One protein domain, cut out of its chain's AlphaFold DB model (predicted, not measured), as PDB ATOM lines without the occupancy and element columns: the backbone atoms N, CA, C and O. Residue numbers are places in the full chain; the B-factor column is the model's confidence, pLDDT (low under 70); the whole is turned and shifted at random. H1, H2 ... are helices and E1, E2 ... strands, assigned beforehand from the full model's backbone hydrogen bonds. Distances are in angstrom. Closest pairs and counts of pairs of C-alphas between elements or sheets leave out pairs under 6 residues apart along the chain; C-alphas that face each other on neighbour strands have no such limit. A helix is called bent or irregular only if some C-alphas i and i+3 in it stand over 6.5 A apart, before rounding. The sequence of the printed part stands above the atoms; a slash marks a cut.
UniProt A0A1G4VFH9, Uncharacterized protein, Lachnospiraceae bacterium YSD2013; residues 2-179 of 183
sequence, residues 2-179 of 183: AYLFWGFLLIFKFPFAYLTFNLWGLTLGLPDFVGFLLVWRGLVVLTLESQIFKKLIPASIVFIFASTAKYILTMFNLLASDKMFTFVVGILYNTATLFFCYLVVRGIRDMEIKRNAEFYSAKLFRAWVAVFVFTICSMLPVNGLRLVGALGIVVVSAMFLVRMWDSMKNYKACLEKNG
ATOM      1  N   ALA A   2      -4.610  27.117  22.023       87.25
ATOM      2  CA  ALA A   2      -5.900  26.614  22.533       87.25
ATOM      3  C   ALA A   2      -5.774  25.485  23.572       87.25
ATOM      4  O   ALA A   2      -6.438  25.520  24.602       87.25
ATOM      5  N   TYR A   3      -4.858  24.539  23.350       89.69
ATOM      6  CA  TYR A   3      -4.561  23.481  24.318       89.69
ATOM      7  C   TYR A   3      -4.048  24.014  25.668       89.69
ATOM      8  O   TYR A   3      -4.390  23.452  26.702       89.69
ATOM      9  N   LEU A   4      -3.291  25.123  25.686       87.88
ATOM     10  CA  LEU A   4      -2.854  25.754  26.938       87.88
ATOM     11  C   LEU A   4      -4.046  26.335  27.705       87.88
ATOM     12  O   LEU A   4      -4.143  26.129  28.909       87.88
ATOM     13  N   PHE A   5      -4.963  27.026  27.016       89.12
ATOM     14  CA  PHE A   5      -6.173  27.572  27.639       89.12
ATOM     15  C   PHE A   5      -7.021  26.467  28.280       89.12
ATOM     16  O   PHE A   5      -7.301  26.526  29.475       89.12
ATOM     17  N   TRP A   6      -7.369  25.432  27.508       87.19
ATOM     18  CA  TRP A   6      -8.156  24.306  28.017       87.19
ATOM     19  C   TRP A   6      -7.428  23.542  29.125       87.19
ATOM     20  O   TRP A   6      -8.054  23.109  30.088       87.19
ATOM     21  N   GLY A   7      -6.103  23.431  29.029       87.94
ATOM     22  CA  GLY A   7      -5.280  22.839  30.074       87.94
ATOM     23  C   GLY A   7      -5.371  23.596  31.397       87.94
ATOM     24  O   GLY A   7      -5.687  22.992  32.419       87.94
ATOM     25  N   PHE A   8      -5.176  24.919  31.394       87.38
ATOM     26  CA  PHE A   8      -5.299  25.725  32.616       87.38
ATOM     27  C   PHE A   8      -6.720  25.785  33.168       87.38
ATOM     28  O   PHE A   8      -6.885  25.828  34.384       87.38
ATOM     29  N   LEU A   9      -7.737  25.749  32.304       86.31
ATOM     30  CA  LEU A   9      -9.136  25.679  32.730       86.31
ATOM     31  C   LEU A   9      -9.377  24.442  33.606       86.31
ATOM     32  O   LEU A   9      -9.967  24.553  34.681       86.31
ATOM     33  N   LEU A  10      -8.846  23.288  33.190       85.06
ATOM     34  CA  LEU A  10      -8.942  22.041  33.950       85.06
ATOM     35  C   LEU A  10      -8.020  22.014  35.177       85.06
ATOM     36  O   LEU A  10      -8.445  21.536  36.224       85.06
ATOM     37  N   ILE A  11      -6.799  22.556  35.090       85.38
ATOM     38  CA  ILE A  11      -5.872  22.631  36.239       85.38
ATOM     39  C   ILE A  11      -6.472  23.476  37.370       85.38
ATOM     40  O   ILE A  11      -6.410  23.081  38.531       85.38
ATOM     41  N   PHE A  12      -7.093  24.614  37.047       82.69
ATOM     42  CA  PHE A  12      -7.807  25.438  38.031       82.69
ATOM     43  C   PHE A  12      -9.200  24.904  38.377       82.69
ATOM     44  O   PHE A  12      -9.888  25.496  39.207       82.69
ATOM     45  N   LYS A  13      -9.610  23.786  37.764       75.31
ATOM     46  CA  LYS A  13     -10.901  23.120  37.965       75.31
ATOM     47  C   LYS A  13     -12.096  24.048  37.754       75.31
ATOM     48  O   LYS A  13     -13.140  23.851  38.360       75.31
ATOM     49  N   PHE A  14     -11.980  25.074  36.920       68.69
ATOM     50  CA  PHE A  14     -13.071  26.021  36.704       68.69
ATOM     51  C   PHE A  14     -14.017  25.493  35.612       68.69
ATOM     52  O   PHE A  14     -13.518  25.073  34.570       68.69
ATOM     53  N   PRO A  15     -15.359  25.513  35.771       60.91
ATOM     54  CA  PRO A  15     -16.163  25.956  36.924       60.91
ATOM     55  C   PRO A  15     -16.420  24.868  37.991       60.91
ATOM     56  O   PRO A  15     -17.056  25.129  39.008       60.91
ATOM     57  N   PHE A  16     -15.947  23.643  37.779       63.47
ATOM     58  CA  PHE A  16     -16.263  22.458  38.586       63.47
ATOM     59  C   PHE A  16     -15.400  22.281  39.851       63.47
ATOM     60  O   PHE A  16     -15.169  21.152  40.285       63.47
ATOM     61  N   ALA A  17     -14.913  23.368  40.456       59.97
ATOM     62  CA  ALA A  17     -13.859  23.314  41.476       59.97
ATOM     63  C   ALA A  17     -14.254  22.514  42.729       59.97
ATOM     64  O   ALA A  17     -13.384  21.988  43.422       59.97
ATOM     65  N   TYR A  18     -15.559  22.380  42.971       62.66
ATOM     66  CA  TYR A  18     -16.153  21.676  44.109       62.66
ATOM     67  C   TYR A  18     -16.947  20.426  43.704       62.66
ATOM     68  O   TYR A  18     -17.674  19.866  44.521       62.66
ATOM     69  N   LEU A  19     -16.853  19.989  42.445       62.69
ATOM     70  CA  LEU A  19     -17.595  18.829  41.966       62.69
ATOM     71  C   LEU A  19     -16.870  17.544  42.395       62.69
ATOM     72  O   LEU A  19     -15.979  17.053  41.701       62.69
ATOM     73  N   THR A  20     -17.239  17.018  43.560       68.31
ATOM     74  CA  THR A  20     -16.792  15.706  44.040       68.31
ATOM     75  C   THR A  20     -17.988  14.811  44.314       68.31
ATOM     76  O   THR A  20     -18.867  15.169  45.095       68.31
ATOM     77  N   PHE A  21     -17.996  13.632  43.706       72.69
ATOM     78  CA  PHE A  21     -18.985  12.592  43.940       72.69
ATOM     79  C   PHE A  21     -18.388  11.543  44.867       72.69
ATOM     80  O   PHE A  21     -17.331  10.990  44.572       72.69
ATOM     81  N   ASN A  22     -19.063  11.258  45.976       75.19
ATOM     82  CA  ASN A  22     -18.730  10.099  46.790       75.19
ATOM     83  C   ASN A  22     -19.605   8.930  46.328       75.19
ATOM     84  O   ASN A  22     -20.826   8.970  46.475       75.19
ATOM     85  N   LEU A  23     -18.987   7.932  45.708       70.81
ATOM     86  CA  LEU A  23     -19.647   6.734  45.199       70.81
ATOM     87  C   LEU A  23     -18.985   5.529  45.855       70.81
ATOM     88  O   LEU A  23     -17.808   5.274  45.625       70.81
ATOM     89  N   TRP A  24     -19.741   4.791  46.670       70.75
ATOM     90  CA  TRP A  24     -19.275   3.544  47.290       70.75
ATOM     91  C   TRP A  24     -17.958   3.686  48.080       70.75
ATOM     92  O   TRP A  24     -17.117   2.793  48.064       70.75
ATOM     93  N   GLY A  25     -17.755   4.826  48.753       65.19
ATOM     94  CA  GLY A  25     -16.535   5.114  49.520       65.19
ATOM     95  C   GLY A  25     -15.366   5.661  48.690       65.19
ATOM     96  O   GLY A  25     -14.337   6.009  49.265       65.19
ATOM     97  N   LEU A  26     -15.520   5.793  47.367       66.56
ATOM     98  CA  LEU A  26     -14.560   6.451  46.481       66.56
ATOM     99  C   LEU A  26     -14.958   7.911  46.260       66.56
ATOM    100  O   LEU A  26     -16.085   8.206  45.862       66.56
ATOM    101  N   THR A  27     -14.010   8.828  46.458       71.75
ATOM    102  CA  THR A  27     -14.211  10.251  46.142       71.75
ATOM    103  C   THR A  27     -13.728  10.532  44.720       71.75
ATOM    104  O   THR A  27     -12.528  10.628  44.470       71.75
ATOM    105  N   LEU A  28     -14.666  10.648  43.779       67.81
ATOM    106  CA  LEU A  28     -14.413  10.972  42.376       67.81
ATOM    107  C   LEU A  28     -14.529  12.478  42.153       67.81
ATOM    108  O   LEU A  28     -15.568  13.075  42.420       67.81
ATOM    109  N   GLY A  29     -13.469  13.088  41.635       69.88
ATOM    110  CA  GLY A  29     -13.446  14.495  41.239       69.88
ATOM    111  C   GLY A  29     -12.943  14.653  39.810       69.88
ATOM    112  O   GLY A  29     -12.529  13.690  39.169       69.88
ATOM    113  N   LEU A  30     -12.949  15.883  39.302       75.00
ATOM    114  CA  LEU A  30     -12.356  16.169  37.997       75.00
ATOM    115  C   LEU A  30     -10.832  15.932  38.044       75.00
ATOM    116  O   LEU A  30     -10.184  16.485  38.940       75.00
ATOM    117  N   PRO A  31     -10.244  15.129  37.132       76.06
ATOM    118  CA  PRO A  31      -8.842  14.756  37.260       76.06
ATOM    119  C   PRO A  31      -7.892  15.838  36.732       76.06
ATOM    120  O   PRO A  31      -7.872  16.156  35.541       76.06
ATOM    121  N   ASP A  32      -7.035  16.346  37.617       77.50
ATOM    122  CA  ASP A  32      -6.072  17.425  37.344       77.50
ATOM    123  C   ASP A  32      -5.096  17.060  36.208       77.50
ATOM    124  O   ASP A  32      -4.661  17.922  35.440       77.50
ATOM    125  N   PHE A  33      -4.779  15.767  36.061       85.25
ATOM    126  CA  PHE A  33      -3.833  15.268  35.059       85.25
ATOM    127  C   PHE A  33      -4.297  15.503  33.618       85.25
ATOM    128  O   PHE A  33      -3.460  15.691  32.735       85.25
ATOM    129  N   VAL A  34      -5.611  15.558  33.369       87.44
ATOM    130  CA  VAL A  34      -6.158  15.856  32.034       87.44
ATOM    131  C   VAL A  34      -5.780  17.278  31.623       87.44
ATOM    132  O   VAL A  34      -5.391  17.517  30.479       87.44
ATOM    133  N   GLY A  35      -5.810  18.213  32.575       88.12
ATOM    134  CA  GLY A  35      -5.358  19.581  32.354       88.12
ATOM    135  C   GLY A  35      -3.878  19.644  31.989       88.12
ATOM    136  O   GLY A  35      -3.516  20.270  30.992       88.12
ATOM    137  N   PHE A  36      -3.020  18.926  32.718       88.75
ATOM    138  CA  PHE A  36      -1.590  18.861  32.397       88.75
ATOM    139  C   PHE A  36      -1.294  18.167  31.059       88.75
ATOM    140  O   PHE A  36      -0.376  18.589  30.359       88.75
ATOM    141  N   LEU A  37      -2.089  17.172  30.652       90.44
ATOM    142  CA  LEU A  37      -1.961  16.508  29.350       90.44
ATOM    143  C   LEU A  37      -2.265  17.470  28.194       90.44
ATOM    144  O   LEU A  37      -1.536  17.515  27.199       90.44
ATOM    145  N   LEU A  38      -3.297  18.304  28.346       91.31
ATOM    146  CA  LEU A  38      -3.590  19.373  27.391       91.31
ATOM    147  C   LEU A  38      -2.488  20.433  27.376       91.31
ATOM    148  O   LEU A  38      -2.071  20.851  26.294       91.31
ATOM    149  N   VAL A  39      -1.959  20.833  28.539       91.88
ATOM    150  CA  VAL A  39      -0.825  21.766  28.579       91.88
ATOM    151  C   VAL A  39       0.392  21.181  27.862       91.88
ATOM    152  O   VAL A  39       0.957  21.869  27.016       91.88
ATOM    153  N   TRP A  40       0.755  19.920  28.115       93.50
ATOM    154  CA  TRP A  40       1.850  19.233  27.419       93.50
ATOM    155  C   TRP A  40       1.677  19.291  25.899       93.50
ATOM    156  O   TRP A  40       2.572  19.756  25.191       93.50
ATOM    157  N   ARG A  41       0.492  18.934  25.386       92.00
ATOM    158  CA  ARG A  41       0.198  19.022  23.947       92.00
ATOM    159  C   ARG A  41       0.306  20.455  23.424       92.00
ATOM    160  O   ARG A  41       0.806  20.680  22.325       92.00
ATOM    161  N   GLY A  42      -0.122  21.437  24.217       90.06
ATOM    162  CA  GLY A  42       0.031  22.856  23.904       90.06
ATOM    163  C   GLY A  42       1.486  23.312  23.817       90.06
ATOM    164  O   GLY A  42       1.815  24.064  22.902       90.06
ATOM    165  N   LEU A  43       2.345  22.842  24.723       91.50
ATOM    166  CA  LEU A  43       3.783  23.129  24.728       91.50
ATOM    167  C   LEU A  43       4.485  22.513  23.515       91.50
ATOM    168  O   LEU A  43       5.271  23.195  22.861       91.50
ATOM    169  N   VAL A  44       4.156  21.264  23.167       90.38
ATOM    170  CA  VAL A  44       4.700  20.583  21.978       90.38
ATOM    171  C   VAL A  44       4.361  21.367  20.710       90.38
ATOM    172  O   VAL A  44       5.255  21.708  19.943       90.38
ATOM    173  N   VAL A  45       3.094  21.752  20.525       88.19
ATOM    174  CA  VAL A  45       2.660  22.526  19.346       88.19
ATOM    175  C   VAL A  45       3.338  23.898  19.265       88.19
ATOM    176  O   VAL A  45       3.605  24.389  18.176       88.19
ATOM    177  N   LEU A  46       3.628  24.529  20.405       87.38
ATOM    178  CA  LEU A  46       4.244  25.860  20.464       87.38
ATOM    179  C   LEU A  46       5.776  25.816  20.586       87.38
ATOM    180  O   LEU A  46       6.403  26.846  20.823       87.38
ATOM    181  N   THR A  47       6.402  24.651  20.421       87.50
ATOM    182  CA  THR A  47       7.854  24.491  20.611       87.50
ATOM    183  C   THR A  47       8.680  25.346  19.645       87.50
ATOM    184  O   THR A  47       9.730  25.853  20.030       87.50
ATOM    185  N   LEU A  48       8.186  25.566  18.421       82.12
ATOM    186  CA  LEU A  48       8.833  26.433  17.427       82.12
ATOM    187  C   LEU A  48       8.701  27.930  17.757       82.12
ATOM    188  O   LEU A  48       9.483  28.761  17.289       82.12
ATOM    189  N   GLU A  49       7.726  28.291  18.586       82.81
ATOM    190  CA  GLU A  49       7.425  29.680  18.931       82.81
ATOM    191  C   GLU A  49       8.266  30.176  20.111       82.81
ATOM    192  O   GLU A  49       8.636  31.346  20.146       82.81
ATOM    193  N   SER A  50       8.610  29.296  21.059       85.44
ATOM    194  CA  SER A  50       9.451  29.643  22.209       85.44
ATOM    195  C   SER A  50      10.323  28.477  22.674       85.44
ATOM    196  O   SER A  50       9.843  27.378  22.968       85.44
ATOM    197  N   GLN A  51      11.613  28.759  22.876       86.19
ATOM    198  CA  GLN A  51      12.575  27.818  23.470       86.19
ATOM    199  C   GLN A  51      12.209  27.445  24.917       86.19
ATOM    200  O   GLN A  51      12.564  26.367  25.399       86.19
ATOM    201  N   ILE A  52      11.478  28.316  25.624       87.81
ATOM    202  CA  ILE A  52      11.013  28.056  26.992       87.81
ATOM    203  C   ILE A  52      10.016  26.897  26.993       87.81
ATOM    204  O   ILE A  52      10.096  26.023  27.857       87.81
ATOM    205  N   PHE A  53       9.125  26.830  26.000       89.31
ATOM    206  CA  PHE A  53       8.170  25.729  25.895       89.31
ATOM    207  C   PHE A  53       8.846  24.393  25.627       89.31
ATOM    208  O   PHE A  53       8.483  23.411  26.269       89.31
ATOM    209  N   LYS A  54       9.897  24.369  24.797       87.75
ATOM    210  CA  LYS A  54      10.709  23.162  24.577       87.75
ATOM    211  C   LYS A  54      11.257  22.597  25.890       87.75
ATOM    212  O   LYS A  54      11.174  21.397  26.138       87.75
ATOM    213  N   LYS A  55      11.774  23.471  26.760       90.19
ATOM    214  CA  LYS A  55      12.319  23.096  28.077       90.19
ATOM    215  C   LYS A  55      11.242  22.672  29.081       90.19
ATOM    216  O   LYS A  55      11.538  21.924  30.006       90.19
ATOM    217  N   LEU A  56      10.001  23.126  28.903       89.81
ATOM    218  CA  LEU A  56       8.875  22.809  29.789       89.81
ATOM    219  C   LEU A  56       8.214  21.456  29.512       89.81
ATOM    220  O   LEU A  56       7.528  20.939  30.392       89.81
ATOM    221  N   ILE A  57       8.423  20.865  28.333       90.62
ATOM    222  CA  ILE A  57       7.875  19.548  27.975       90.62
ATOM    223  C   ILE A  57       8.204  18.474  29.029       90.62
ATOM    224  O   ILE A  57       7.256  17.899  29.570       90.62
ATOM    225  N   PRO A  58       9.477  18.211  29.396       90.94
ATOM    226  CA  PRO A  58       9.785  17.182  30.392       90.94
ATOM    227  C   PRO A  58       9.159  17.489  31.758       90.94
ATOM    228  O   PRO A  58       8.628  16.589  32.403       90.94
ATOM    229  N   ALA A  59       9.129  18.761  32.167       90.00
ATOM    230  CA  ALA A  59       8.478  19.165  33.411       90.00
ATOM    231  C   ALA A  59       6.970  18.857  33.390       90.00
ATOM    232  O   ALA A  59       6.438  18.325  34.361       90.00
ATOM    233  N   SER A  60       6.281  19.122  32.275       89.62
ATOM    234  CA  SER A  60       4.848  18.826  32.155       89.62
ATOM    235  C   SER A  60       4.536  17.329  32.259       89.62
ATOM    236  O   SER A  60       3.537  16.970  32.875       89.62
ATOM    237  N   ILE A  61       5.423  16.453  31.771       91.25
ATOM    238  CA  ILE A  61       5.290  14.994  31.923       91.25
ATOM    239  C   ILE A  61       5.368  14.597  33.402       91.25
ATOM    240  O   ILE A  61       4.521  13.843  33.879       91.25
ATOM    241  N   VAL A  62       6.320  15.159  34.155       92.12
ATOM    242  CA  VAL A  62       6.422  14.936  35.609       92.12
ATOM    243  C   VAL A  62       5.131  15.358  36.317       92.12
ATOM    244  O   VAL A  62       4.623  14.613  37.154       92.12
ATOM    245  N   PHE A  63       4.546  16.502  35.948       90.06
ATOM    246  CA  PHE A  63       3.268  16.945  36.514       90.06
ATOM    247  C   PHE A  63       2.092  16.036  36.156       90.06
ATOM    248  O   PHE A  63       1.222  15.843  37.006       90.06
ATOM    249  N   ILE A  64       2.054  15.445  34.958       91.38
ATOM    250  CA  ILE A  64       1.029  14.455  34.585       91.38
ATOM    251  C   ILE A  64       1.105  13.250  35.528       91.38
ATOM    252  O   ILE A  64       0.097  12.882  36.130       91.38
ATOM    253  N   PHE A  65       2.292  12.676  35.737       92.69
ATOM    254  CA  PHE A  65       2.451  11.541  36.654       92.69
ATOM    255  C   PHE A  65       2.160  11.922  38.109       92.69
ATOM    256  O   PHE A  65       1.418  11.214  38.789       92.69
ATOM    257  N   ALA A  66       2.668  13.065  38.578       89.94
ATOM    258  CA  ALA A  66       2.448  13.534  39.945       89.94
ATOM    259  C   ALA A  66       0.963  13.813  40.236       89.94
ATOM    260  O   ALA A  66       0.447  13.421  41.283       89.94
ATOM    261  N   SER A  67       0.252  14.457  39.304       88.88
ATOM    262  CA  SER A  67      -1.190  14.715  39.427       88.88
ATOM    263  C   SER A  67      -2.022  13.434  39.352       88.88
ATOM    264  O   SER A  67      -2.988  13.302  40.101       88.88
ATOM    265  N   THR A  68      -1.622  12.466  38.524       89.31
ATOM    266  CA  THR A  68      -2.272  11.149  38.445       89.31
ATOM    267  C   THR A  68      -2.113  10.378  39.754       89.31
ATOM    268  O   THR A  68      -3.101   9.903  40.310       89.31
ATOM    269  N   ALA A  69      -0.893  10.317  40.300       88.69
ATOM    270  CA  ALA A  69      -0.633   9.681  41.588       88.69
ATOM    271  C   ALA A  69      -1.445  10.342  42.712       88.69
ATOM    272  O   ALA A  69      -2.146   9.658  43.454       88.69
ATOM    273  N   LYS A  70      -1.432  11.679  42.790       86.12
ATOM    274  CA  LYS A  70      -2.234  12.443  43.760       86.12
ATOM    275  C   LYS A  70      -3.732  12.147  43.634       86.12
ATOM    276  O   LYS A  70      -4.405  11.989  44.652       86.12
ATOM    277  N   TYR A  71      -4.253  12.065  42.410       86.12
ATOM    278  CA  TYR A  71      -5.658  11.753  42.151       86.12
ATOM    279  C   TYR A  71      -6.030  10.355  42.666       86.12
ATOM    280  O   TYR A  71      -6.984  10.227  43.429       86.12
ATOM    281  N   ILE A  72      -5.224   9.336  42.348       86.06
ATOM    282  CA  ILE A  72      -5.421   7.958  42.833       86.06
ATOM    283  C   ILE A  72      -5.374   7.908  44.366       86.06
ATOM    284  O   ILE A  72      -6.281   7.368  44.995       86.06
ATOM    285  N   LEU A  73      -4.364   8.528  44.986       84.56
ATOM    286  CA  LEU A  73      -4.239   8.581  46.447       84.56
ATOM    287  C   LEU A  73      -5.452   9.248  47.115       84.56
ATOM    288  O   LEU A  73      -5.859   8.842  48.203       84.56
ATOM    289  N   THR A  74      -6.034  10.258  46.463       80.94
ATOM    290  CA  THR A  74      -7.240  10.946  46.949       80.94
ATOM    291  C   THR A  74      -8.480  10.063  46.794       80.94
ATOM    292  O   THR A  74      -9.280   9.994  47.722       80.94
ATOM    293  N   MET A  75      -8.623   9.342  45.674       81.38
ATOM    294  CA  MET A  75      -9.748   8.423  45.443       81.38
ATOM    295  C   MET A  75      -9.853   7.342  46.522       81.38
ATOM    296  O   MET A  75     -10.954   7.070  46.992       81.38
ATOM    297  N   PHE A  76      -8.718   6.767  46.933       81.38
ATOM    298  CA  PHE A  76      -8.645   5.744  47.985       81.38
ATOM    299  C   PHE A  76      -8.570   6.322  49.407       81.38
ATOM    300  O   PHE A  76      -8.395   5.572  50.365       81.38
ATOM    301  N   ASN A  77      -8.667   7.647  49.559       76.25
ATOM    302  CA  ASN A  77      -8.558   8.351  50.838       76.25
ATOM    303  C   ASN A  77      -7.254   8.055  51.620       76.25
ATOM    304  O   ASN A  77      -7.189   8.233  52.835       76.25
ATOM    305  N   LEU A  78      -6.187   7.638  50.927       73.56
ATOM    306  CA  LEU A  78      -4.897   7.263  51.529       73.56
ATOM    307  C   LEU A  78      -4.135   8.473  52.092       73.56
ATOM    308  O   LEU A  78      -3.262   8.328  52.941       73.56
ATOM    309  N   LEU A  79      -4.490   9.678  51.644       68.38
ATOM    310  CA  LEU A  79      -3.951  10.950  52.135       68.38
ATOM    311  C   LEU A  79      -4.587  11.413  53.463       68.38
ATOM    312  O   LEU A  79      -4.154  12.417  54.025       68.38
ATOM    313  N   ALA A  80      -5.612  10.729  53.985       64.75
ATOM    314  CA  ALA A  80      -6.313  11.173  55.196       64.75
ATOM    315  C   ALA A  80      -5.610  10.795  56.514       64.75
ATOM    316  O   ALA A  80      -5.921  11.391  57.548       64.75
ATOM    317  N   SER A  81      -4.675   9.838  56.496       69.19
ATOM    318  CA  SER A  81      -4.086   9.279  57.724       69.19
ATOM    319  C   SER A  81      -3.086  10.203  58.430       69.19
ATOM    320  O   SER A  81      -3.015  10.176  59.655       69.19
ATOM    321  N   ASP A  82      -2.349  11.047  57.699       78.56
ATOM    322  CA  ASP A  82      -1.389  12.000  58.278       78.56
ATOM    323  C   ASP A  82      -1.654  13.426  57.773       78.56
ATOM    324  O   ASP A  82      -1.374  13.787  56.625       78.56
ATOM    325  N   LYS A  83      -2.200  14.262  58.664       80.31
ATOM    326  CA  LYS A  83      -2.555  15.656  58.368       80.31
ATOM    327  C   LYS A  83      -1.333  16.523  58.054       80.31
ATOM    328  O   LYS A  83      -1.454  17.444  57.246       80.31
ATOM    329  N   MET A  84      -0.183  16.262  58.677       81.12
ATOM    330  CA  MET A  84       1.030  17.056  58.478       81.12
ATOM    331  C   MET A  84       1.689  16.704  57.147       81.12
ATOM    332  O   MET A  84       2.015  17.603  56.370       81.12
ATOM    333  N   PHE A  85       1.802  15.409  56.842       81.06
ATOM    334  CA  PHE A  85       2.312  14.939  55.554       81.06
ATOM    335  C   PHE A  85       1.488  15.498  54.388       81.06
ATOM    336  O   PHE A  85       2.032  16.110  53.467       81.06
ATOM    337  N   THR A  86       0.161  15.382  54.465       81.25
ATOM    338  CA  THR A  86      -0.750  15.874  53.420       81.25
ATOM    339  C   THR A  86      -0.691  17.391  53.260       81.25
ATOM    340  O   THR A  86      -0.748  17.894  52.135       81.25
ATOM    341  N   PHE A  87      -0.510  18.135  54.354       82.69
ATOM    342  CA  PHE A  87      -0.327  19.584  54.303       82.69
ATOM    343  C   PHE A  87       0.963  19.980  53.570       82.69
ATOM    344  O   PHE A  87       0.917  20.791  52.641       82.69
ATOM    345  N   VAL A  88       2.102  19.375  53.926       85.44
ATOM    346  CA  VAL A  88       3.410  19.678  53.315       85.44
ATOM    347  C   VAL A  88       3.429  19.311  51.831       85.44
ATOM    348  O   VAL A  88       3.813  20.133  50.995       85.44
ATOM    349  N   VAL A  89       2.956  18.112  51.478       84.56
ATOM    350  CA  VAL A  89       2.856  17.668  50.077       84.56
ATOM    351  C   VAL A  89       1.924  18.585  49.281       84.56
ATOM    352  O   VAL A  89       2.235  18.943  48.144       84.56
ATOM    353  N   GLY A  90       0.814  19.026  49.881       84.12
ATOM    354  CA  GLY A  90      -0.115  19.975  49.270       84.12
ATOM    355  C   GLY A  90       0.530  21.324  48.944       84.12
ATOM    356  O   GLY A  90       0.359  21.831  47.831       84.12
ATOM    357  N   ILE A  91       1.312  21.885  49.872       85.75
ATOM    358  CA  ILE A  91       2.043  23.145  49.658       85.75
ATOM    359  C   ILE A  91       3.080  22.995  48.549       85.75
ATOM    360  O   ILE A  91       3.115  23.826  47.638       85.75
ATOM    361  N   LEU A  92       3.902  21.943  48.600       88.31
ATOM    362  CA  LEU A  92       4.934  21.696  47.590       88.31
ATOM    363  C   LEU A  92       4.313  21.557  46.198       88.31
ATOM    364  O   LEU A  92       4.753  22.215  45.255       88.31
ATOM    365  N   TYR A  93       3.242  20.772  46.082       87.50
ATOM    366  CA  TYR A  93       2.527  20.567  44.826       87.50
ATOM    367  C   TYR A  93       1.930  21.869  44.269       87.50
ATOM    368  O   TYR A  93       2.099  22.176  43.085       87.50
ATOM    369  N   ASN A  94       1.259  22.665  45.108       87.19
ATOM    370  CA  ASN A  94       0.674  23.940  44.687       87.19
ATOM    371  C   ASN A  94       1.748  24.954  44.280       87.19
ATOM    372  O   ASN A  94       1.608  25.618  43.255       87.19
ATOM    373  N   THR A  95       2.842  25.036  45.037       88.62
ATOM    374  CA  THR A  95       3.967  25.934  44.736       88.62
ATOM    375  C   THR A  95       4.620  25.561  43.410       88.62
ATOM    376  O   THR A  95       4.836  26.422  42.556       88.62
ATOM    377  N   ALA A  96       4.860  24.266  43.188       90.94
ATOM    378  CA  ALA A  96       5.399  23.766  41.931       90.94
ATOM    379  C   ALA A  96       4.448  24.069  40.755       90.94
ATOM    380  O   ALA A  96       4.896  24.510  39.698       90.94
ATOM    381  N   THR A  97       3.135  23.905  40.947       90.19
ATOM    382  CA  THR A  97       2.116  24.217  39.928       90.19
ATOM    383  C   THR A  97       2.085  25.712  39.587       90.19
ATOM    384  O   THR A  97       2.033  26.079  38.411       90.19
ATOM    385  N   LEU A  98       2.175  26.590  40.590       90.12
ATOM    386  CA  LEU A  98       2.260  28.041  40.389       90.12
ATOM    387  C   LEU A  98       3.526  28.434  39.629       90.12
ATOM    388  O   LEU A  98       3.457  29.255  38.712       90.12
ATOM    389  N   PHE A  99       4.664  27.832  39.973       91.56
ATOM    390  CA  PHE A  99       5.923  28.058  39.269       91.56
ATOM    391  C   PHE A  99       5.859  27.582  37.814       91.56
ATOM    392  O   PHE A  99       6.285  28.289  36.901       91.56
ATOM    393  N   PHE A 100       5.257  26.418  37.569       91.44
ATOM    394  CA  PHE A 100       5.016  25.927  36.217       91.44
ATOM    395  C   PHE A 100       4.129  26.894  35.416       91.44
ATOM    396  O   PHE A 100       4.457  27.237  34.280       91.44
ATOM    397  N   CYS A 101       3.060  27.419  36.024       91.19
ATOM    398  CA  CYS A 101       2.205  28.436  35.408       91.19
ATOM    399  C   CYS A 101       2.992  29.706  35.038       91.19
ATOM    400  O   CYS A 101       2.876  30.192  33.911       91.19
ATOM    401  N   TYR A 102       3.864  30.191  35.928       93.56
ATOM    402  CA  TYR A 102       4.756  31.320  35.646       93.56
ATOM    403  C   TYR A 102       5.643  31.077  34.423       93.56
ATOM    404  O   TYR A 102       5.755  31.944  33.554       93.56
ATOM    405  N   LEU A 103       6.259  29.897  34.323       93.00
ATOM    406  CA  LEU A 103       7.113  29.564  33.185       93.00
ATOM    407  C   LEU A 103       6.326  29.540  31.868       93.00
ATOM    408  O   LEU A 103       6.852  29.977  30.843       93.00
ATOM    409  N   VAL A 104       5.060  29.111  31.889       91.88
ATOM    410  CA  VAL A 104       4.191  29.189  30.706       91.88
ATOM    411  C   VAL A 104       3.891  30.643  30.331       91.88
ATOM    412  O   VAL A 104       4.027  31.002  29.163       91.88
ATOM    413  N   VAL A 105       3.565  31.508  31.299       92.62
ATOM    414  CA  VAL A 105       3.382  32.956  31.056       92.62
ATOM    415  C   VAL A 105       4.650  33.580  30.468       92.62
ATOM    416  O   VAL A 105       4.578  34.375  29.529       92.62
ATOM    417  N   ARG A 106       5.825  33.190  30.971       91.62
ATOM    418  CA  ARG A 106       7.114  33.645  30.439       91.62
ATOM    419  C   ARG A 106       7.338  33.177  28.999       91.62
ATOM    420  O   ARG A 106       7.824  33.962  28.194       91.62
ATOM    421  N   GLY A 107       6.950  31.948  28.658       90.81
ATOM    422  CA  GLY A 107       6.977  31.467  27.274       90.81
ATOM    423  C   GLY A 107       6.029  32.246  26.354       90.81
ATOM    424  O   GLY A 107       6.382  32.534  25.217       90.81
ATOM    425  N   ILE A 108       4.867  32.689  26.850       90.25
ATOM    426  CA  ILE A 108       3.966  33.574  26.088       90.25
ATOM    427  C   ILE A 108       4.612  34.936  25.825       90.25
ATOM    428  O   ILE A 108       4.516  35.453  24.713       90.25
ATOM    429  N   ARG A 109       5.322  35.490  26.811       91.56
ATOM    430  CA  ARG A 109       6.094  36.727  26.628       91.56
ATOM    431  C   ARG A 109       7.204  36.574  25.584       91.56
ATOM    432  O   ARG A 109       7.427  37.491  24.806       91.56
ATOM    433  N   ASP A 110       7.884  35.433  25.565       91.00
ATOM    434  CA  ASP A 110       8.924  35.128  24.574       91.00
ATOM    435  C   ASP A 110       8.350  35.102  23.145       91.00
ATOM    436  O   ASP A 110       8.918  35.708  22.239       91.00
ATOM    437  N   MET A 111       7.161  34.512  22.958       89.31
ATOM    438  CA  MET A 111       6.450  34.554  21.671       89.31
ATOM    439  C   MET A 111       6.080  35.979  21.240       89.31
ATOM    440  O   MET A 111       6.207  36.317  20.066       89.31
ATOM    441  N   GLU A 112       5.609  36.805  22.176       88.81
ATOM    442  CA  GLU A 112       5.239  38.208  21.931       88.81
ATOM    443  C   GLU A 112       6.445  39.034  21.468       88.81
ATOM    444  O   GLU A 112       6.336  39.795  20.508       88.81
ATOM    445  N   ILE A 113       7.620  38.805  22.067       88.00
ATOM    446  CA  ILE A 113       8.880  39.425  21.639       88.00
ATOM    447  C   ILE A 113       9.297  38.908  20.256       88.00
ATOM    448  O   ILE A 113       9.597  39.709  19.373       88.00
ATOM    449  N   LYS A 114       9.280  37.586  20.036       87.12
ATOM    450  CA  LYS A 114       9.710  36.966  18.769       87.12
ATOM    451  C   LYS A 114       8.865  37.420  17.577       87.12
ATOM    452  O   LYS A 114       9.397  37.631  16.493       87.12
ATOM    453  N   ARG A 115       7.550  37.556  17.769       82.81
ATOM    454  CA  ARG A 115       6.606  37.962  16.714       82.81
ATOM    455  C   ARG A 115       6.347  39.466  16.658       82.81
ATOM    456  O   ARG A 115       5.604  39.895  15.780       82.81
ATOM    457  N   ASN A 116       6.935  40.242  17.573       84.44
ATOM    458  CA  ASN A 116       6.685  41.674  17.744       84.44
ATOM    459  C   ASN A 116       5.177  42.011  17.727       84.44
ATOM    460  O   ASN A 116       4.723  42.900  17.007       84.44
ATOM    461  N   ALA A 117       4.384  41.224  18.462       84.31
ATOM    462  CA  ALA A 117       2.922  41.281  18.453       84.31
ATOM    463  C   ALA A 117       2.356  41.125  19.869       84.31
ATOM    464  O   ALA A 117       2.776  40.240  20.610       84.31
ATOM    465  N   GLU A 118       1.375  41.954  20.234       86.31
ATOM    466  CA  GLU A 118       0.834  41.981  21.596       86.31
ATOM    467  C   GLU A 118      -0.041  40.750  21.896       86.31
ATOM    468  O   GLU A 118      -1.179  40.620  21.424       86.31
ATOM    469  N   PHE A 119       0.466  39.856  22.750       86.81
ATOM    470  CA  PHE A 119      -0.261  38.688  23.270       86.81
ATOM    471  C   PHE A 119      -0.690  38.870  24.728       86.81
ATOM    472  O   PHE A 119      -1.036  37.899  25.406       86.81
ATOM    473  N   TYR A 120      -0.683  40.114  25.216       87.88
ATOM    474  CA  TYR A 120      -1.071  40.495  26.574       87.88
ATOM    475  C   TYR A 120      -0.290  39.772  27.681       87.88
ATOM    476  O   TYR A 120      -0.794  39.638  28.804       87.88
ATOM    477  N   SER A 121       0.957  39.357  27.430       85.94
ATOM    478  CA  SER A 121       1.765  38.636  28.424       85.94
ATOM    479  C   SER A 121       1.959  39.433  29.721       85.94
ATOM    480  O   SER A 121       1.937  38.861  30.809       85.94
ATOM    481  N   ALA A 122       2.038  40.767  29.648       86.94
ATOM    482  CA  ALA A 122       2.126  41.639  30.821       86.94
ATOM    483  C   ALA A 122       0.844  41.644  31.680       86.94
ATOM    484  O   ALA A 122       0.906  41.724  32.909       86.94
ATOM    485  N   LYS A 123      -0.340  41.565  31.057       88.50
ATOM    486  CA  LYS A 123      -1.618  41.433  31.786       88.50
ATOM    487  C   LYS A 123      -1.744  40.037  32.391       88.50
ATOM    488  O   LYS A 123      -2.214  39.901  33.516       88.50
ATOM    489  N   LEU A 124      -1.273  39.027  31.667       89.06
ATOM    490  CA  LEU A 124      -1.267  37.641  32.109       89.06
ATOM    491  C   LEU A 124      -0.345  37.423  33.315       89.06
ATOM    492  O   LEU A 124      -0.731  36.770  34.281       89.06
ATOM    493  N   PHE A 125       0.831  38.051  33.307       91.56
ATOM    494  CA  PHE A 125       1.749  38.043  34.440       91.56
ATOM    495  C   PHE A 125       1.135  38.700  35.680       91.56
ATOM    496  O   PHE A 125       1.205  38.130  36.764       91.56
ATOM    497  N   ARG A 126       0.452  39.845  35.531       90.75
ATOM    498  CA  ARG A 126      -0.282  40.473  36.645       90.75
ATOM    499  C   ARG A 126      -1.376  39.566  37.212       90.75
ATOM    500  O   ARG A 126      -1.508  39.470  38.428       90.75
ATOM    501  N   ALA A 127      -2.129  38.882  36.352       91.06
ATOM    502  CA  ALA A 127      -3.133  37.919  36.794       91.06
ATOM    503  C   ALA A 127      -2.498  36.731  37.537       91.06
ATOM    504  O   ALA A 127      -3.004  36.326  38.579       91.06
ATOM    505  N   TRP A 128      -1.355  36.221  37.064       93.44
ATOM    506  CA  TRP A 128      -0.599  35.178  37.762       93.44
ATOM    507  C   TRP A 128      -0.101  35.637  39.140       93.44
ATOM    508  O   TRP A 128      -0.251  34.899  40.109       93.44
ATOM    509  N   VAL A 129       0.421  36.867  39.259       92.31
ATOM    510  CA  VAL A 129       0.814  37.441  40.560       92.31
ATOM    511  C   VAL A 129      -0.386  37.497  41.506       92.31
ATOM    512  O   VAL A 129      -0.253  37.147  42.675       92.31
ATOM    513  N   ALA A 130      -1.569  37.870  41.013       91.50
ATOM    514  CA  ALA A 130      -2.780  37.851  41.826       91.50
ATOM    515  C   ALA A 130      -3.122  36.423  42.300       91.50
ATOM    516  O   ALA A 130      -3.314  36.214  43.495       91.50
ATOM    517  N   VAL A 131      -3.112  35.424  41.405       89.56
ATOM    518  CA  VAL A 131      -3.303  34.004  41.775       89.56
ATOM    519  C   VAL A 131      -2.295  33.574  42.844       89.56
ATOM    520  O   VAL A 131      -2.682  32.953  43.834       89.56
ATOM    521  N   PHE A 132      -1.023  33.943  42.689       90.38
ATOM    522  CA  PHE A 132       0.032  33.649  43.655       90.38
ATOM    523  C   PHE A 132      -0.273  34.250  45.034       90.38
ATOM    524  O   PHE A 132      -0.315  33.517  46.021       90.38
ATOM    525  N   VAL A 133      -0.559  35.554  45.105       90.81
ATOM    526  CA  VAL A 133      -0.835  36.258  46.371       90.81
ATOM    527  C   VAL A 133      -2.039  35.654  47.090       90.81
ATOM    528  O   VAL A 133      -1.935  35.308  48.265       90.81
ATOM    529  N   PHE A 134      -3.160  35.451  46.392       89.81
ATOM    530  CA  PHE A 134      -4.355  34.867  47.008       89.81
ATOM    531  C   PHE A 134      -4.146  33.407  47.432       89.81
ATOM    532  O   PHE A 134      -4.682  32.991  48.461       89.81
ATOM    533  N   THR A 135      -3.313  32.647  46.709       87.38
ATOM    534  CA  THR A 135      -2.923  31.291  47.123       87.38
ATOM    535  C   THR A 135      -2.145  31.320  48.436       87.38
ATOM    536  O   THR A 135      -2.496  30.581  49.355       87.38
ATOM    537  N   ILE A 136      -1.163  32.212  48.579       87.19
ATOM    538  CA  ILE A 136      -0.417  32.376  49.836       87.19
ATOM    539  C   ILE A 136      -1.343  32.821  50.974       87.19
ATOM    540  O   ILE A 136      -1.314  32.222  52.047       87.19
ATOM    541  N   CYS A 137      -2.228  33.797  50.740       86.69
ATOM    542  CA  CYS A 137      -3.218  34.224  51.736       86.69
ATOM    543  C   CYS A 137      -4.117  33.067  52.202       86.69
ATOM    544  O   CYS A 137      -4.425  32.975  53.389       86.69
ATOM    545  N   SER A 138      -4.500  32.162  51.295       84.88
ATOM    546  CA  SER A 138      -5.327  30.991  51.622       84.88
ATOM    547  C   SER A 138      -4.619  29.946  52.497       84.88
ATOM    548  O   SER A 138      -5.281  29.151  53.162       84.88
ATOM    549  N   MET A 139      -3.282  29.941  52.510       82.00
ATOM    550  CA  MET A 139      -2.470  28.981  53.267       82.00
ATOM    551  C   MET A 139      -2.150  29.453  54.689       82.00
ATOM    552  O   MET A 139      -1.719  28.647  55.514       82.00
ATOM    553  N   LEU A 140      -2.352  30.737  54.994       84.31
ATOM    554  CA  LEU A 140      -2.086  31.283  56.321       84.31
ATOM    555  C   LEU A 140      -3.104  30.754  57.351       84.31
ATOM    556  O   LEU A 140      -4.287  30.608  57.033       84.31
ATOM    557  N   PRO A 141      -2.694  30.521  58.615       80.12
ATOM    558  CA  PRO A 141      -3.550  29.941  59.657       80.12
ATOM    559  C   PRO A 141      -4.630  30.905  60.194       80.12
ATOM    560  O   PRO A 141      -5.249  30.640  61.220       80.12
ATOM    561  N   VAL A 142      -4.872  32.033  59.519       88.00
ATOM    562  CA  VAL A 142      -5.843  33.054  59.922       88.00
ATOM    563  C   VAL A 142      -7.168  32.799  59.203       88.00
ATOM    564  O   VAL A 142      -7.273  33.026  58.000       88.00
ATOM    565  N   ASN A 143      -8.197  32.357  59.934       83.56
ATOM    566  CA  ASN A 143      -9.480  31.911  59.363       83.56
ATOM    567  C   ASN A 143     -10.132  32.926  58.404       83.56
ATOM    568  O   ASN A 143     -10.557  32.550  57.311       83.56
ATOM    569  N   GLY A 144     -10.178  34.211  58.778       84.50
ATOM    570  CA  GLY A 144     -10.763  35.260  57.931       84.50
ATOM    571  C   GLY A 144      -9.990  35.466  56.626       84.50
ATOM    572  O   GLY A 144     -10.580  35.509  55.546       84.50
ATOM    573  N   LEU A 145      -8.658  35.506  56.707       85.06
ATOM    574  CA  LEU A 145      -7.793  35.671  55.539       85.06
ATOM    575  C   LEU A 145      -7.818  34.438  54.633       85.06
ATOM    576  O   LEU A 145      -7.777  34.574  53.414       85.06
ATOM    577  N   ARG A 146      -7.952  33.242  55.214       83.38
ATOM    578  CA  ARG A 146      -8.082  31.992  54.468       83.38
ATOM    579  C   ARG A 146      -9.345  31.964  53.610       83.38
ATOM    580  O   ARG A 146      -9.274  31.549  52.454       83.38
ATOM    581  N   LEU A 147     -10.477  32.427  54.144       84.44
ATOM    582  CA  LEU A 147     -11.740  32.503  53.402       84.44
ATOM    583  C   LEU A 147     -11.666  33.531  52.264       84.44
ATOM    584  O   LEU A 147     -12.002  33.212  51.124       84.44
ATOM    585  N   VAL A 148     -11.159  34.735  52.552       87.56
ATOM    586  CA  VAL A 148     -10.930  35.779  51.535       87.56
ATOM    587  C   VAL A 148      -9.946  35.291  50.469       87.56
ATOM    588  O   VAL A 148     -10.172  35.502  49.281       87.56
ATOM    589  N   GLY A 149      -8.894  34.583  50.883       85.81
ATOM    590  CA  GLY A 149      -7.937  33.904  50.017       85.81
ATOM    591  C   GLY A 149      -8.625  32.933  49.065       85.81
ATOM    592  O   GLY A 149      -8.493  33.064  47.853       85.81
ATOM    593  N   ALA A 150      -9.412  32.001  49.603       82.88
ATOM    594  CA  ALA A 150     -10.118  30.988  48.823       82.88
ATOM    595  C   ALA A 150     -11.104  31.592  47.809       82.88
ATOM    596  O   ALA A 150     -11.097  31.195  46.645       82.88
ATOM    597  N   LEU A 151     -11.908  32.581  48.216       85.94
ATOM    598  CA  LEU A 151     -12.822  33.289  47.308       85.94
ATOM    599  C   LEU A 151     -12.053  34.089  46.252       85.94
ATOM    600  O   LEU A 151     -12.385  34.053  45.066       85.94
ATOM    601  N   GLY A 152     -10.988  34.766  46.676       87.00
ATOM    602  CA  GLY A 152     -10.109  35.518  45.798       87.00
ATOM    603  C   GLY A 152      -9.483  34.642  44.722       87.00
ATOM    604  O   GLY A 152      -9.532  35.036  43.561       87.00
ATOM    605  N   ILE A 153      -9.001  33.435  45.064       86.88
ATOM    606  CA  ILE A 153      -8.445  32.451  44.111       86.88
ATOM    607  C   ILE A 153      -9.427  32.179  42.971       86.88
ATOM    608  O   ILE A 153      -9.006  32.168  41.815       86.88
ATOM    609  N   VAL A 154     -10.719  32.001  43.262       85.25
ATOM    610  CA  VAL A 154     -11.737  31.737  42.230       85.25
ATOM    611  C   VAL A 154     -11.825  32.913  41.255       85.25
ATOM    612  O   VAL A 154     -11.750  32.722  40.039       85.25
ATOM    613  N   VAL A 155     -11.905  34.138  41.780       88.75
ATOM    614  CA  VAL A 155     -12.020  35.362  40.972       88.75
ATOM    615  C   VAL A 155     -10.754  35.606  40.145       88.75
ATOM    616  O   VAL A 155     -10.836  35.850  38.940       88.75
ATOM    617  N   VAL A 156      -9.568  35.511  40.750       89.31
ATOM    618  CA  VAL A 156      -8.299  35.769  40.047       89.31
ATOM    619  C   VAL A 156      -7.951  34.673  39.045       89.31
ATOM    620  O   VAL A 156      -7.403  34.985  37.989       89.31
ATOM    621  N   SER A 157      -8.332  33.420  39.306       85.81
ATOM    622  CA  SER A 157      -8.200  32.322  38.337       85.81
ATOM    623  C   SER A 157      -9.111  32.537  37.131       85.81
ATOM    624  O   SER A 157      -8.671  32.369  35.994       85.81
ATOM    625  N   ALA A 158     -10.350  32.991  37.346       87.75
ATOM    626  CA  ALA A 158     -11.249  33.366  36.256       87.75
ATOM    627  C   ALA A 158     -10.680  34.535  35.434       87.75
ATOM    628  O   ALA A 158     -10.640  34.465  34.206       87.75
ATOM    629  N   MET A 159     -10.148  35.574  36.092       89.81
ATOM    630  CA  MET A 159      -9.460  36.669  35.400       89.81
ATOM    631  C   MET A 159      -8.258  36.169  34.592       89.81
ATOM    632  O   MET A 159      -8.095  36.570  33.441       89.81
ATOM    633  N   PHE A 160      -7.434  35.276  35.150       90.25
ATOM    634  CA  PHE A 160      -6.312  34.668  34.434       90.25
ATOM    635  C   PHE A 160      -6.781  33.915  33.181       90.25
ATOM    636  O   PHE A 160      -6.199  34.092  32.110       90.25
ATOM    637  N   LEU A 161      -7.859  33.131  33.281       89.00
ATOM    638  CA  LEU A 161      -8.432  32.398  32.148       89.00
ATOM    639  C   LEU A 161      -8.958  33.332  31.055       89.00
ATOM    640  O   LEU A 161      -8.691  33.094  29.879       89.00
ATOM    641  N   VAL A 162      -9.635  34.425  31.419       90.19
ATOM    642  CA  VAL A 162     -10.075  35.446  30.451       90.19
ATOM    643  C   VAL A 162      -8.872  36.057  29.729       90.19
ATOM    644  O   VAL A 162      -8.874  36.165  28.505       90.19
ATOM    645  N   ARG A 163      -7.789  36.378  30.448       89.56
ATOM    646  CA  ARG A 163      -6.564  36.901  29.818       89.56
ATOM    647  C   ARG A 163      -5.871  35.871  28.924       89.56
ATOM    648  O   ARG A 163      -5.369  36.243  27.867       89.56
ATOM    649  N   MET A 164      -5.866  34.592  29.303       89.50
ATOM    650  CA  MET A 164      -5.382  33.508  28.435       89.50
ATOM    651  C   MET A 164      -6.210  33.398  27.155       89.50
ATOM    652  O   MET A 164      -5.661  33.152  26.082       89.50
ATOM    653  N   TRP A 165      -7.526  33.576  27.256       90.25
ATOM    654  CA  TRP A 165      -8.427  33.547  26.109       90.25
ATOM    655  C   TRP A 165      -8.169  34.708  25.145       90.25
ATOM    656  O   TRP A 165      -8.061  34.486  23.937       90.25
ATOM    657  N   ASP A 166      -7.994  35.923  25.671       88.88
ATOM    658  CA  ASP A 166      -7.616  37.097  24.874       88.88
ATOM    659  C   ASP A 166      -6.263  36.879  24.177       88.88
ATOM    660  O   ASP A 166      -6.131  37.107  22.975       88.88
ATOM    661  N   SER A 167      -5.274  36.352  24.908       88.50
ATOM    662  CA  SER A 167      -3.954  35.997  24.366       88.50
ATOM    663  C   SER A 167      -4.062  34.986  23.219       88.50
ATOM    664  O   SER A 167      -3.478  35.172  22.150       88.50
ATOM    665  N   MET A 168      -4.891  33.951  23.388       90.56
ATOM    666  CA  MET A 168      -5.157  32.954  22.351       90.56
ATOM    667  C   MET A 168      -5.798  33.567  21.104       90.56
ATOM    668  O   MET A 168      -5.424  33.186  19.992       90.56
ATOM    669  N   LYS A 169      -6.768  34.474  21.263       88.81
ATOM    670  CA  LYS A 169      -7.424  35.153  20.135       88.81
ATOM    671  C   LYS A 169      -6.428  35.990  19.336       88.81
ATOM    672  O   LYS A 169      -6.359  35.831  18.121       88.81
ATOM    673  N   ASN A 170      -5.613  36.795  20.013       87.06
ATOM    674  CA  ASN A 170      -4.590  37.609  19.354       87.06
ATOM    675  C   ASN A 170      -3.535  36.753  18.652       87.06
ATOM    676  O   ASN A 170      -3.108  37.082  17.549       87.06
ATOM    677  N   TYR A 171      -3.148  35.624  19.248       86.50
ATOM    678  CA  TYR A 171      -2.227  34.692  18.606       86.50
ATOM    679  C   TYR A 171      -2.810  34.093  17.319       86.50
ATOM    680  O   TYR A 171      -2.113  34.032  16.309       86.50
ATOM    681  N   LYS A 172      -4.095  33.705  17.310       87.25
ATOM    682  CA  LYS A 172      -4.766  33.227  16.087       87.25
ATOM    683  C   LYS A 172      -4.798  34.303  14.997       87.25
ATOM    684  O   LYS A 172      -4.395  34.020  13.877       87.25
ATOM    685  N   ALA A 173      -5.175  35.531  15.347       86.38
ATOM    686  CA  ALA A 173      -5.179  36.653  14.406       86.38
ATOM    687  C   ALA A 173      -3.770  36.959  13.854       86.38
ATOM    688  O   ALA A 173      -3.604  37.280  12.680       86.38
ATOM    689  N   CYS A 174      -2.732  36.824  14.684       84.62
ATOM    690  CA  CYS A 174      -1.345  36.977  14.247       84.62
ATOM    691  C   CYS A 174      -0.923  35.879  13.260       84.62
ATOM    692  O   CYS A 174      -0.264  36.181  12.266       84.62
ATOM    693  N   LEU A 175      -1.323  34.626  13.499       85.44
ATOM    694  CA  LEU A 175      -1.052  33.516  12.583       85.44
ATOM    695  C   LEU A 175      -1.758  33.678  11.234       85.44
ATOM    696  O   LEU A 175      -1.154  33.389  10.208       85.44
ATOM    697  N   GLU A 176      -2.999  34.164  11.223       85.44
ATOM    698  CA  GLU A 176      -3.733  34.449   9.980       85.44
ATOM    699  C   GLU A 176      -3.036  35.527   9.139       85.44
ATOM    700  O   GLU A 176      -3.028  35.441   7.914       85.44
ATOM    701  N   LYS A 177      -2.407  36.514   9.787       82.38
ATOM    702  CA  LYS A 177      -1.701  37.606   9.105       82.38
ATOM    703  C   LYS A 177      -0.290  37.234   8.639       82.38
ATOM    704  O   LYS A 177       0.119  37.645   7.560       82.38
ATOM    705  N   ASN A 178       0.462  36.506   9.465       78.88
ATOM    706  CA  ASN A 178       1.909  36.324   9.294       78.88
ATOM    707  C   ASN A 178       2.317  34.878   8.953       78.88
ATOM    708  O   ASN A 178       3.504  34.611   8.789       78.88
ATOM    709  N   GLY A 179       1.364  33.944   8.880       75.75
ATOM    710  CA  GLY A 179       1.635  32.522   8.680       75.75
ATOM    711  C   GLY A 179       2.216  31.807   9.918       75.75
ATOM    712  O   GLY A 179       2.575  32.438  10.928       75.75
TER     713      GLY A 179
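AT A GLANCE: This is residues 2 to 179 of the 183 residues of an uncharacterized protein of Lachnospiraceae bacterium YSD2013 (UniProt A0A1G4VFH9). Six helices stand side by side in an elongated up-and-down bundle, each running against the one before it in the chain, and their contacts go round as a ring: H1, H2, H3, H4, H5, H6 and back to H1. A small strand hairpin, E1 and E2, sits at the end of the bundle where H2 begins and H3 ends. The printed part has 178 residues, with six named helices and two named strands in the order H1 E1 E2 H2 H3 H4 H5 H6; the sheet, E1 - E2, is antiparallel and the class is mostly helix. The whole is compact, with a radius of gyration of the C-alphas of 17.2 A and spans of 55 by 32 by 25 A.

IN THESE COORDINATES: H1 is residues 2 to 11, beginning with C-alpha 2 at (-5.900, 26.614, 22.533). E1 is residues 20 to 23 and E2 residues 26 to 29. H2 is residues 32 to 45, 20.6 A long. H3, residues 51 to 75, is 36.8 A long and has a kink of 37 degrees near residue 58; it is only just irregular, with C-alphas 55 and 58 6.8 A apart. H4, residues 83 to 115, is 48.1 A long and begins with C-alpha 83 at (-2.555, 15.656, 58.368). H5 is residues 121 to 139, 27.0 A long. H6, residues 143 to 178, measures 51.5 A and ends with C-alpha 178 at (1.909, 36.324, 9.294).

HOW THE PARTS SIT: H1 touches H2 at a shallow tilt of 20 degrees, opposite ways; their closest C-alphas, of Gly 7 and Gly 35, are 4.0 A apart. In the hairpin of E1 and E2, N 21 and O 28 are 2.8 A apart and N 23 and O 26 are 2.9 A apart, within hydrogen-bond range. The closest C-alphas of E2 and H3 are those of Thr 27 and Met 75, 4.9 A apart. H2 and H3 form a helical hairpin, closest at the C-alphas of Phe 33 and Ile 64, 5.0 A. In the helical hairpin of H3 and H4, H3 touches with residues 51 to 56 alone, and the C-alphas of Ile 52 and Gly 107 are closest, at 5.3 A. H4 and H5 form another, at a shallow tilt of 8 degrees, with the C-alphas of Arg 109 and Ser 121 closest, at 5.1 A. H5 and H6 form the next, closest at the C-alphas of Ser 138 and Arg 146, 4.1 A. H6 touches H1 with residues 161 to 168 alone, the C-alphas of Phe 5 and Met 164 being closest, at 6.0 A. H4 and H6 are near each other, while H1 and H4 are only just apart, closest at 8.5 A. In H1, H2, H4, H5 and H6 every O i to N i+4 pair is within hydrogen-bond range; in H3 19 of 21 are.

THE WHOLE: The two C-alphas farthest apart, those of Ser 81 and Lys 177, are 56.3 A apart. The printed part has no cut, and no link is long. Residues 80 to 85, of which 83 to 85 belong to H4, stand free. The mean pLDDT of the printed part is 85.0; it is under 70 at residues 14 to 20, 25 to 26, 28 to 29 and 79 to 81.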